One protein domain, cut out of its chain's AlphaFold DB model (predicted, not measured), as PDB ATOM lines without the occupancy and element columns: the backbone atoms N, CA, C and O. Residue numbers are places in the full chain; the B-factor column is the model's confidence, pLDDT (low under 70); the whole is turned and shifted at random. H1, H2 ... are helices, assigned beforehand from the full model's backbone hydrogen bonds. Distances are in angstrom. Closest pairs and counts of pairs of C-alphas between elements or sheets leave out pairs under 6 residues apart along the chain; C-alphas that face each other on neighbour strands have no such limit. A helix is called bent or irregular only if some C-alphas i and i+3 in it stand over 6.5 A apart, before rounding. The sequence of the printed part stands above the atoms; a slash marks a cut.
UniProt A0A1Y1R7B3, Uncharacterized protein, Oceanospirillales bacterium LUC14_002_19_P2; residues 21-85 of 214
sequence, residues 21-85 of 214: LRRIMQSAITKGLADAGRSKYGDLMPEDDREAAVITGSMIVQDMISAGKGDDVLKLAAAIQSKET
ATOM      1  N   LEU A  21      56.890 -29.218  81.978       84.31
ATOM      2  CA  LEU A  21      55.915 -28.153  82.203       84.31
ATOM      3  C   LEU A  21      56.579 -26.784  82.390       84.31
ATOM      4  O   LEU A  21      56.133 -25.801  81.810       84.31
ATOM      5  N   ARG A  22      57.664 -26.704  83.168       84.25
ATOM      6  CA  ARG A  22      58.382 -25.441  83.366       84.25
ATOM      7  C   ARG A  22      59.012 -24.942  82.068       84.25
ATOM      8  O   ARG A  22      58.958 -23.746  81.820       84.25
ATOM      9  N   ARG A  23      59.579 -25.829  81.247       86.62
ATOM     10  CA  ARG A  23      60.127 -25.456  79.933       86.62
ATOM     11  C   ARG A  23      59.051 -24.900  79.005       86.62
ATOM     12  O   ARG A  23      59.266 -23.847  78.423       86.62
ATOM     13  N   ILE A  24      57.890 -25.556  78.944       90.38
ATOM     14  CA  ILE A  24      56.735 -25.087  78.160       90.38
ATOM     15  C   ILE A  24      56.244 -23.728  78.674       90.38
ATOM     16  O   ILE A  24      55.986 -22.824  77.889       90.38
ATOM     17  N   MET A  25      56.153 -23.553  79.993       90.19
ATOM     18  CA  MET A  25      55.759 -22.269  80.576       90.19
ATOM     19  C   MET A  25      56.774 -21.168  80.266       90.19
ATOM     20  O   MET A  25      56.385 -20.063  79.914       90.19
ATOM     21  N   GLN A  26      58.071 -21.458  80.355       90.81
ATOM     22  CA  GLN A  26      59.115 -20.481  80.057       90.81
ATOM     23  C   GLN A  26      59.096 -20.061  78.582       90.81
ATOM     24  O   GLN A  26      59.209 -18.869  78.298       90.81
ATOM     25  N   SER A  27      58.910 -21.002  77.651       91.88
ATOM     26  CA  SER A  27      58.787 -20.667  76.229       91.88
ATOM     27  C   SER A  27      57.512 -19.875  75.938       91.88
ATOM     28  O   SER A  27      57.576 -18.884  75.217       91.88
ATOM     29  N   ALA A  28      56.381 -20.242  76.548       93.94
ATOM     30  CA  ALA A  28      55.124 -19.508  76.412       93.94
ATOM     31  C   ALA A  28      55.225 -18.073  76.954       93.94
ATOM     32  O   ALA A  28      54.765 -17.143  76.301       93.94
ATOM     33  N   ILE A  29      55.870 -17.881  78.110       93.38
ATOM     34  CA  ILE A  29      56.111 -16.553  78.693       93.38
ATOM     35  C   ILE A  29      57.028 -15.725  77.790       93.38
ATOM     36  O   ILE A  29      56.721 -14.569  77.524       93.38
ATOM     37  N   THR A  30      58.121 -16.314  77.295       94.50
ATOM     38  CA  THR A  30      59.065 -15.627  76.394       94.50
ATOM     39  C   THR A  30      58.345 -15.152  75.136       94.50
ATOM     40  O   THR A  30      58.380 -13.969  74.817       94.50
ATOM     41  N   LYS A  31      57.602 -16.047  74.480       95.81
ATOM     42  CA  LYS A  31      56.831 -15.704  73.288       95.81
ATOM     43  C   LYS A  31      55.754 -14.654  73.576       95.81
ATOM     44  O   LYS A  31      55.646 -13.679  72.848       95.81
ATOM     45  N   GLY A  32      55.011 -14.803  74.673       94.69
ATOM     46  CA  GLY A  32      53.986 -13.837  75.071       94.69
ATOM     47  C   GLY A  32      54.548 -12.438  75.349       94.69
ATOM     48  O   GLY A  32      53.924 -11.448  74.979       94.69
ATOM     49  N   LEU A  33      55.735 -12.344  75.955       94.94
ATOM     50  CA  LEU A  33      56.448 -11.078  76.147       94.94
ATOM     51  C   LEU A  33      56.903 -10.475  74.816       94.94
ATOM     52  O   LEU A  33      56.696  -9.285  74.604       94.94
ATOM     53  N   ALA A  34      57.477 -11.275  73.917       95.06
ATOM     54  CA  ALA A  34      57.879 -10.813  72.590       95.06
ATOM     55  C   ALA A  34      56.684 -10.273  71.788       95.06
ATOM     56  O   ALA A  34      56.740  -9.166  71.253       95.06
ATOM     57  N   ASP A  35      55.574 -11.011  71.771       95.69
ATOM     58  CA  ASP A  35      54.350 -10.622  71.067       95.69
ATOM     59  C   ASP A  35      53.721  -9.360  71.677       95.69
ATOM     60  O   ASP A  35      53.280  -8.469  70.949       95.69
ATOM     61  N   ALA A  36      53.730  -9.225  73.008       93.81
ATOM     62  CA  ALA A  36      53.281  -8.008  73.684       93.81
ATOM     63  C   ALA A  36      54.163  -6.798  73.339       93.81
ATOM     64  O   ALA A  36      53.643  -5.707  73.089       93.81
ATOM     65  N   GLY A  37      55.483  -6.991  73.282       92.81
ATOM     66  CA  GLY A  37      56.439  -5.978  72.847       92.81
ATOM     67  C   GLY A  37      56.171  -5.512  71.424       92.81
ATOM     68  O   GLY A  37      56.020  -4.316  71.187       92.81
ATOM     69  N   ARG A  38      56.046  -6.452  70.483       94.25
ATOM     70  CA  ARG A  38      55.753  -6.159  69.071       94.25
ATOM     71  C   ARG A  38      54.397  -5.483  68.898       94.25
ATOM     72  O   ARG A  38      54.281  -4.543  68.125       94.25
ATOM     73  N   SER A  39      53.386  -5.894  69.660       94.00
ATOM     74  CA  SER A  39      52.066  -5.256  69.640       94.00
ATOM     75  C   SER A  39      52.116  -3.789  70.089       94.00
ATOM     76  O   SER A  39      51.433  -2.941  69.519       94.00
ATOM     77  N   LYS A  40      52.954  -3.463  71.083       92.56
ATOM     78  CA  LYS A  40      53.066  -2.101  71.629       92.56
ATOM     79  C   LYS A  40      54.033  -1.203  70.848       92.56
ATOM     80  O   LYS A  40      53.770  -0.010  70.731       92.56
ATOM     81  N   TYR A  41      55.144  -1.748  70.354       88.56
ATOM     82  CA  TYR A  41      56.264  -0.974  69.799       88.56
ATOM     83  C   TYR A  41      56.568  -1.268  68.322       88.56
ATOM     84  O   TYR A  41      57.427  -0.602  67.743       88.56
ATOM     85  N   GLY A  42      55.865  -2.222  67.707       90.12
ATOM     86  CA  GLY A  42      55.987  -2.558  66.289       90.12
ATOM     87  C   GLY A  42      57.424  -2.874  65.885       90.12
ATOM     88  O   GLY A  42      58.100  -3.680  66.528       90.12
ATOM     89  N   ASP A  43      57.889  -2.173  64.853       86.94
ATOM     90  CA  ASP A  43      59.189  -2.364  64.198       86.94
ATOM     91  C   ASP A  43      60.403  -2.019  65.081       86.94
ATOM     92  O   ASP A  43      61.543  -2.275  64.702       86.94
ATOM     93  N   LEU A  44      60.189  -1.430  66.264       86.88
ATOM     94  CA  LEU A  44      61.264  -1.161  67.227       86.88
ATOM     95  C   LEU A  44      61.700  -2.415  67.997       86.88
ATOM     96  O   LEU A  44      62.711  -2.370  68.700       86.88
ATOM     97  N   MET A  45      60.940  -3.511  67.913       93.69
ATOM     98  CA  MET A  45      61.304  -4.781  68.539       93.69
ATOM     99  C   MET A  45      62.090  -5.677  67.580       93.69
ATOM    100  O   MET A  45      61.734  -5.778  66.407       93.69
ATOM    101  N   PRO A  46      63.123  -6.382  68.075       92.06
ATOM    102  CA  PRO A  46      63.855  -7.346  67.269       92.06
ATOM    103  C   PRO A  46      62.962  -8.523  66.851       92.06
ATOM    104  O   PRO A  46      61.977  -8.874  67.513       92.06
ATOM    105  N   GLU A  47      63.335  -9.163  65.743       90.75
ATOM    106  CA  GLU A  47      62.648 -10.364  65.259       90.75
ATOM    107  C   GLU A  47      62.893 -11.574  66.168       90.75
ATOM    108  O   GLU A  47      62.017 -12.428  66.279       90.75
ATOM    109  N   ASP A  48      64.029 -11.639  66.870       94.94
ATOM    110  CA  ASP A  48      64.299 -12.720  67.817       94.94
ATOM    111  C   ASP A  48      63.380 -12.633  69.047       94.94
ATOM    112  O   ASP A  48      63.367 -11.642  69.780       94.94
ATOM    113  N   ASP A  49      62.616 -13.705  69.293       92.00
ATOM    114  CA  ASP A  49      61.660 -13.786  70.403       92.00
ATOM    115  C   ASP A  49      62.346 -13.597  71.762       92.00
ATOM    116  O   ASP A  49      61.766 -13.017  72.683       92.00
ATOM    117  N   ARG A  50      63.579 -14.089  71.924       92.81
ATOM    118  CA  ARG A  50      64.278 -14.013  73.206       92.81
ATOM    119  C   ARG A  50      64.748 -12.590  73.479       92.81
ATOM    120  O   ARG A  50      64.534 -12.099  74.587       92.81
ATOM    121  N   GLU A  51      65.348 -11.926  72.501       94.88
ATOM    122  CA  GLU A  51      65.743 -10.520  72.609       94.88
ATOM    123  C   GLU A  51      64.530  -9.606  72.816       94.88
ATOM    124  O   GLU A  51      64.529  -8.793  73.744       94.88
ATOM    125  N   ALA A  52      63.459  -9.789  72.038       94.44
ATOM    126  CA  ALA A  52      62.236  -8.996  72.166       94.44
ATOM    127  C   ALA A  52      61.596  -9.163  73.551       94.44
ATOM    128  O   ALA A  52      61.154  -8.185  74.162       94.44
ATOM    129  N   ALA A  53      61.592 -10.382  74.094       94.25
ATOM    130  CA  ALA A  53      61.088 -10.647  75.436       94.25
ATOM    131  C   ALA A  53      61.929  -9.978  76.530       94.25
ATOM    132  O   ALA A  53      61.370  -9.473  77.505       94.25
ATOM    133  N   VAL A  54      63.257  -9.952  76.377       94.38
ATOM    134  CA  VAL A  54      64.167  -9.285  77.321       94.38
ATOM    135  C   VAL A  54      63.931  -7.778  77.325       94.38
ATOM    136  O   VAL A  54      63.789  -7.194  78.400       94.38
ATOM    137  N   ILE A  55      63.838  -7.156  76.148       94.69
ATOM    138  CA  ILE A  55      63.578  -5.716  76.027       94.69
ATOM    139  C   ILE A  55      62.189  -5.382  76.581       94.69
ATOM    140  O   ILE A  55      62.030  -4.455  77.368       94.69
ATOM    141  N   THR A  56      61.173  -6.176  76.249       95.25
ATOM    142  CA  THR A  56      59.819  -5.946  76.772       95.25
ATOM    143  C   THR A  56      59.776  -6.099  78.292       95.25
ATOM    144  O   THR A  56      59.179  -5.276  78.985       95.25
ATOM    145  N   GLY A  57      60.451  -7.116  78.832       93.50
ATOM    146  CA  GLY A  57      60.566  -7.332  80.270       93.50
ATOM    147  C   GLY A  57      61.260  -6.173  80.987       93.50
ATOM    148  O   GLY A  57      60.787  -5.744  82.039       93.50
ATOM    149  N   SER A  58      62.335  -5.621  80.416       93.12
ATOM    150  CA  SER A  58      63.033  -4.475  81.008       93.12
ATOM    151  C   SER A  58      62.173  -3.210  81.002       93.12
ATOM    152  O   SER A  58      62.137  -2.503  82.007       93.12
ATOM    153  N   MET A  59      61.404  -2.972  79.937       93.88
ATOM    154  CA  MET A  59      60.452  -1.859  79.873       93.88
ATOM    155  C   MET A  59      59.335  -1.999  80.911       93.88
ATOM    156  O   MET A  59      58.994  -1.023  81.570       93.88
ATOM    157  N   ILE A  60      58.807  -3.209  81.129       93.38
ATOM    158  CA  ILE A  60      57.810  -3.459  82.186       93.38
ATOM    159  C   ILE A  60      58.396  -3.153  83.568       93.38
ATOM    160  O   ILE A  60      57.740  -2.522  84.395       93.38
ATOM    161  N   VAL A  61      59.634  -3.578  83.827       94.62
ATOM    162  CA  VAL A  61      60.321  -3.288  85.093       94.62
ATOM    163  C   VAL A  61      60.527  -1.783  85.272       94.62
ATOM    164  O   VAL A  61      60.290  -1.259  86.360       94.62
ATOM    165  N   GLN A  62      60.915  -1.073  84.212       93.69
ATOM    166  CA  GLN A  62      61.039   0.380  84.232       93.69
ATOM    167  C   GLN A  62      59.695   1.055  84.545       93.69
ATOM    168  O   GLN A  62      59.637   1.881  85.455       93.69
ATOM    169  N   ASP A  63      58.614   0.649  83.875       93.81
ATOM    170  CA  ASP A  63      57.260   1.163  84.110       93.81
ATOM    171  C   ASP A  63      56.816   0.926  85.566       93.81
ATOM    172  O   ASP A  63      56.241   1.813  86.202       93.81
ATOM    173  N   MET A  64      57.129  -0.240  86.141       94.25
ATOM    174  CA  MET A  64      56.852  -0.540  87.552       94.25
ATOM    175  C   MET A  64      57.605   0.389  88.508       94.25
ATOM    176  O   MET A  64      57.018   0.864  89.482       94.25
ATOM    177  N   ILE A  65      58.886   0.662  88.244       94.31
ATOM    178  CA  ILE A  65      59.695   1.578  89.060       94.31
ATOM    179  C   ILE A  65      59.131   2.998  88.963       94.31
ATOM    180  O   ILE A  65      58.908   3.636  89.993       94.31
ATOM    181  N   SER A  66      58.831   3.471  87.752       94.75
ATOM    182  CA  SER A  66      58.232   4.790  87.519       94.75
ATOM    183  C   SER A  66      56.850   4.937  88.163       94.75
ATOM    184  O   SER A  66      56.503   6.023  88.614       94.75
ATOM    185  N   ALA A  67      56.087   3.848  88.282       96.25
ATOM    186  CA  ALA A  67      54.805   3.806  88.987       96.25
ATOM    187  C   ALA A  67      54.930   3.704  90.524       96.25
ATOM    188  O   ALA A  67      53.922   3.520  91.209       96.25
ATOM    189  N   GLY A  68      56.144   3.770  91.083       93.94
ATOM    190  CA  GLY A  68      56.391   3.677  92.525       93.94
ATOM    191  C   GLY A  68      56.364   2.252  93.091       93.94
ATOM    192  O   GLY A  68      56.439   2.075  94.305       93.94
ATOM    193  N   LYS A  69      56.305   1.216  92.243       95.19
ATOM    194  CA  LYS A  69      56.287  -0.206  92.641       95.19
ATOM    195  C   LYS A  69      57.686  -0.832  92.667       95.19
ATOM    196  O   LYS A  69      57.860  -2.005  92.339       95.19
ATOM    197  N   GLY A  70      58.699  -0.058  93.059       92.12
ATOM    198  CA  GLY A  70      60.091  -0.524  93.112       92.12
ATOM    199  C   GLY A  70      60.301  -1.699  94.075       92.12
ATOM    200  O   GLY A  70      61.057  -2.613  93.765       92.12
ATOM    201  N   ASP A  71      59.580  -1.725  95.199       91.75
ATOM    202  CA  ASP A  71      59.639  -2.828  96.170       91.75
ATOM    203  C   ASP A  71      59.210  -4.175  95.552       91.75
ATOM    204  O   ASP A  71      59.844  -5.205  95.769       91.75
ATOM    205  N   ASP A  72      58.193  -4.175  94.686       92.94
ATOM    206  CA  ASP A  72      57.744  -5.395  94.005       92.94
ATOM    207  C   ASP A  72      58.766  -5.894  92.975       92.94
ATOM    208  O   ASP A  72      58.959  -7.104  92.829       92.94
ATOM    209  N   VAL A  73      59.482  -4.982  92.310       92.06
ATOM    210  CA  VAL A  73      60.603  -5.327  91.420       92.06
ATOM    211  C   VAL A  73      61.739  -5.983  92.209       92.06
ATOM    212  O   VAL A  73      62.290  -6.992  91.766       92.06
ATOM    213  N   LEU A  74      62.064  -5.465  93.398       90.50
ATOM    214  CA  LEU A  74      63.081  -6.057  94.271       90.50
ATOM    215  C   LEU A  74      62.678  -7.458  94.748       90.50
ATOM    216  O   LEU A  74      63.499  -8.375  94.717       90.50
ATOM    217  N   LYS A  75      61.408  -7.656  95.120       92.38
ATOM    218  CA  LYS A  75      60.872  -8.981  95.480       92.38
ATOM    219  C   LYS A  75      60.952  -9.964  94.314       92.38
ATOM    220  O   LYS A  75      61.349 -11.111  94.513       92.38
ATOM    221  N   LEU A  76      60.607  -9.526  93.102       85.75
ATOM    222  CA  LEU A  76      60.731 -10.333  91.883       85.75
ATOM    223  C   LEU A  76      62.188 -10.737  91.628       85.75
ATOM    224  O   LEU A  76      62.459 -11.912  91.388       85.75
ATOM    225  N   ALA A  77      63.128  -9.795  91.737       85.38
ATOM    226  CA  ALA A  77      64.553 -10.069  91.570       85.38
ATOM    227  C   ALA A  77      65.066 -11.084  92.607       85.38
ATOM    228  O   ALA A  77      65.732 -12.055  92.242       85.38
ATOM    229  N   ALA A  78      64.696 -10.914  93.879       82.62
ATOM    230  CA  ALA A  78      65.065 -11.834  94.952       82.62
ATOM    231  C   ALA A  78      64.502 -13.251  94.726       82.62
ATOM    232  O   ALA A  78      65.222 -14.233  94.905       82.62
ATOM    233  N   ALA A  79      63.249 -13.368  94.272       83.81
ATOM    234  CA  ALA A  79      62.603 -14.655  93.999       83.81
ATOM    235  C   ALA A  79      63.231 -15.422  92.820       83.81
ATOM    236  O   ALA A  79      63.175 -16.654  92.776       83.81
ATOM    237  N   ILE A  80      63.809 -14.709  91.850       80.00
ATOM    238  CA  ILE A  80      64.536 -15.317  90.729       80.00
ATOM    239  C   ILE A  80      65.908 -15.808  91.209       80.00
ATOM    240  O   ILE A  80      66.256 -16.964  90.965       80.00
ATOM    241  N   GLN A  81      66.645 -14.972  91.947       75.06
ATOM    242  CA  GLN A  81      67.984 -15.300  92.451       75.06
ATOM    243  C   GLN A  81      67.973 -16.491  93.417       75.06
ATOM    244  O   GLN A  81      68.768 -17.416  93.256       75.06
ATOM    245  N   SER A  82      67.019 -16.539  94.356       61.00
ATOM    246  CA  SER A  82      66.936 -17.599  95.374       61.00
ATOM    247  C   SER A  82      66.687 -19.003  94.806       61.00
ATOM    248  O   SER A  82      66.689 -19.983  95.545       61.00
ATOM    249  N   LYS A  83      66.385 -19.113  93.509       60.28
ATOM    250  CA  LYS A  83      66.057 -20.368  92.829       60.28
ATOM    251  C   LYS A  83      67.224 -20.943  92.027       60.28
ATOM    252  O   LYS A  83      67.192 -22.133  91.718       60.28
ATOM    253  N   GLU A  84      68.208 -20.118  91.674       53.44
ATOM    254  CA  GLU A  84      69.424 -20.543  90.969       53.44
ATOM    255  C   GLU A  84      70.553 -20.880  91.944       53.44
ATOM    256  O   GLU A  84      71.291 -21.840  91.724       53.44
ATOM    257  N   THR A  85      70.627 -20.177  93.072       48.09
ATOM    258  CA  THR A  85      71.536 -20.510  94.167       48.09
ATOM    259  C   THR A  85      70.834 -21.455  95.131       48.09
ATOM    260  O   THR A  85      70.196 -21.035  96.095       48.09
TER     261      THR A  85
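What this domain is: This is residues 21 to 85 of the 214 residues of an uncharacterized protein of Oceanospirillales bacterium LUC14_002_19_P2 (UniProt A0A1Y1R7B3). Three helices make a flat, open zigzag: H1 is long, H2 starts against the middle of H1 with residues 49 to 57 and runs away from it about perpendicular, and H3 folds back from the far end of H2 as the second leg of a helical hairpin. H1 and H3 stay apart, and residues 21 to 26 of H1 and residues 77 to 85 at the end of H3 stick out free. The printed part has 65 residues with three named helices, in the order H1, H2, H3, and no named strand; its class is all helix. It is only just loose, close to compact, with a radius of gyration of the C-alphas of 13.0 A, and its C-alphas span 33 by 33 by 14 A.

How they stand to each other: H1, residues 21 to 44, touches H2, residues 49 to 66, through a part of each helix alone: residues 30 to 38 of H1 and residues 49 to 57 of H2. Their closest C-alphas are those of Ala 34 and Ala 53, 4.3 A apart, and their lines stand about perpendicular at 76 degrees. H1 has a kink of 67 degrees near residue 38. H2 touches H3, residues 70 to 84, with residues 61 to 65 alone, and H3 touches H2 with residues 70 to 73 alone. The closest C-alphas of this pair are those of Met 64 and Gly 70, 6.4 A apart. H2 and H3 form a helical hairpin and run opposite ways at a steep tilt of 41 degrees. H1 and H3 are apart. In H2 every O i to N i+4 pair is within hydrogen-bond range; in H1 18 of 20 such pairs are, and in H3 9 of 11.

Where its parts are: H1 begins at C-alpha 21 at (55.915, -28.153, 82.203) and measures 31.3 A from first to last C-alpha. It is irregular, with C-alphas 40 and 43 standing 9.6 A apart, and its line is a rough one. H2 begins at C-alpha 49 at (61.660, -13.786, 70.403) and measures 25.5 A. H3 measures 22.2 A and ends at C-alpha 84 at (69.424, -20.543, 90.969).

The domain as a whole: The two C-alphas farthest apart are those of Asp 43 and Thr 85, at 37.1 A. Without the stretches that stand free, 50 residues span 32 by 21 by 13 A. The printed part has no cut, and the links from H1 to H2 and from H2 to H3 are both tight. The mean pLDDT of the printed part is 89.4, and residues 82 to 85 are under 70.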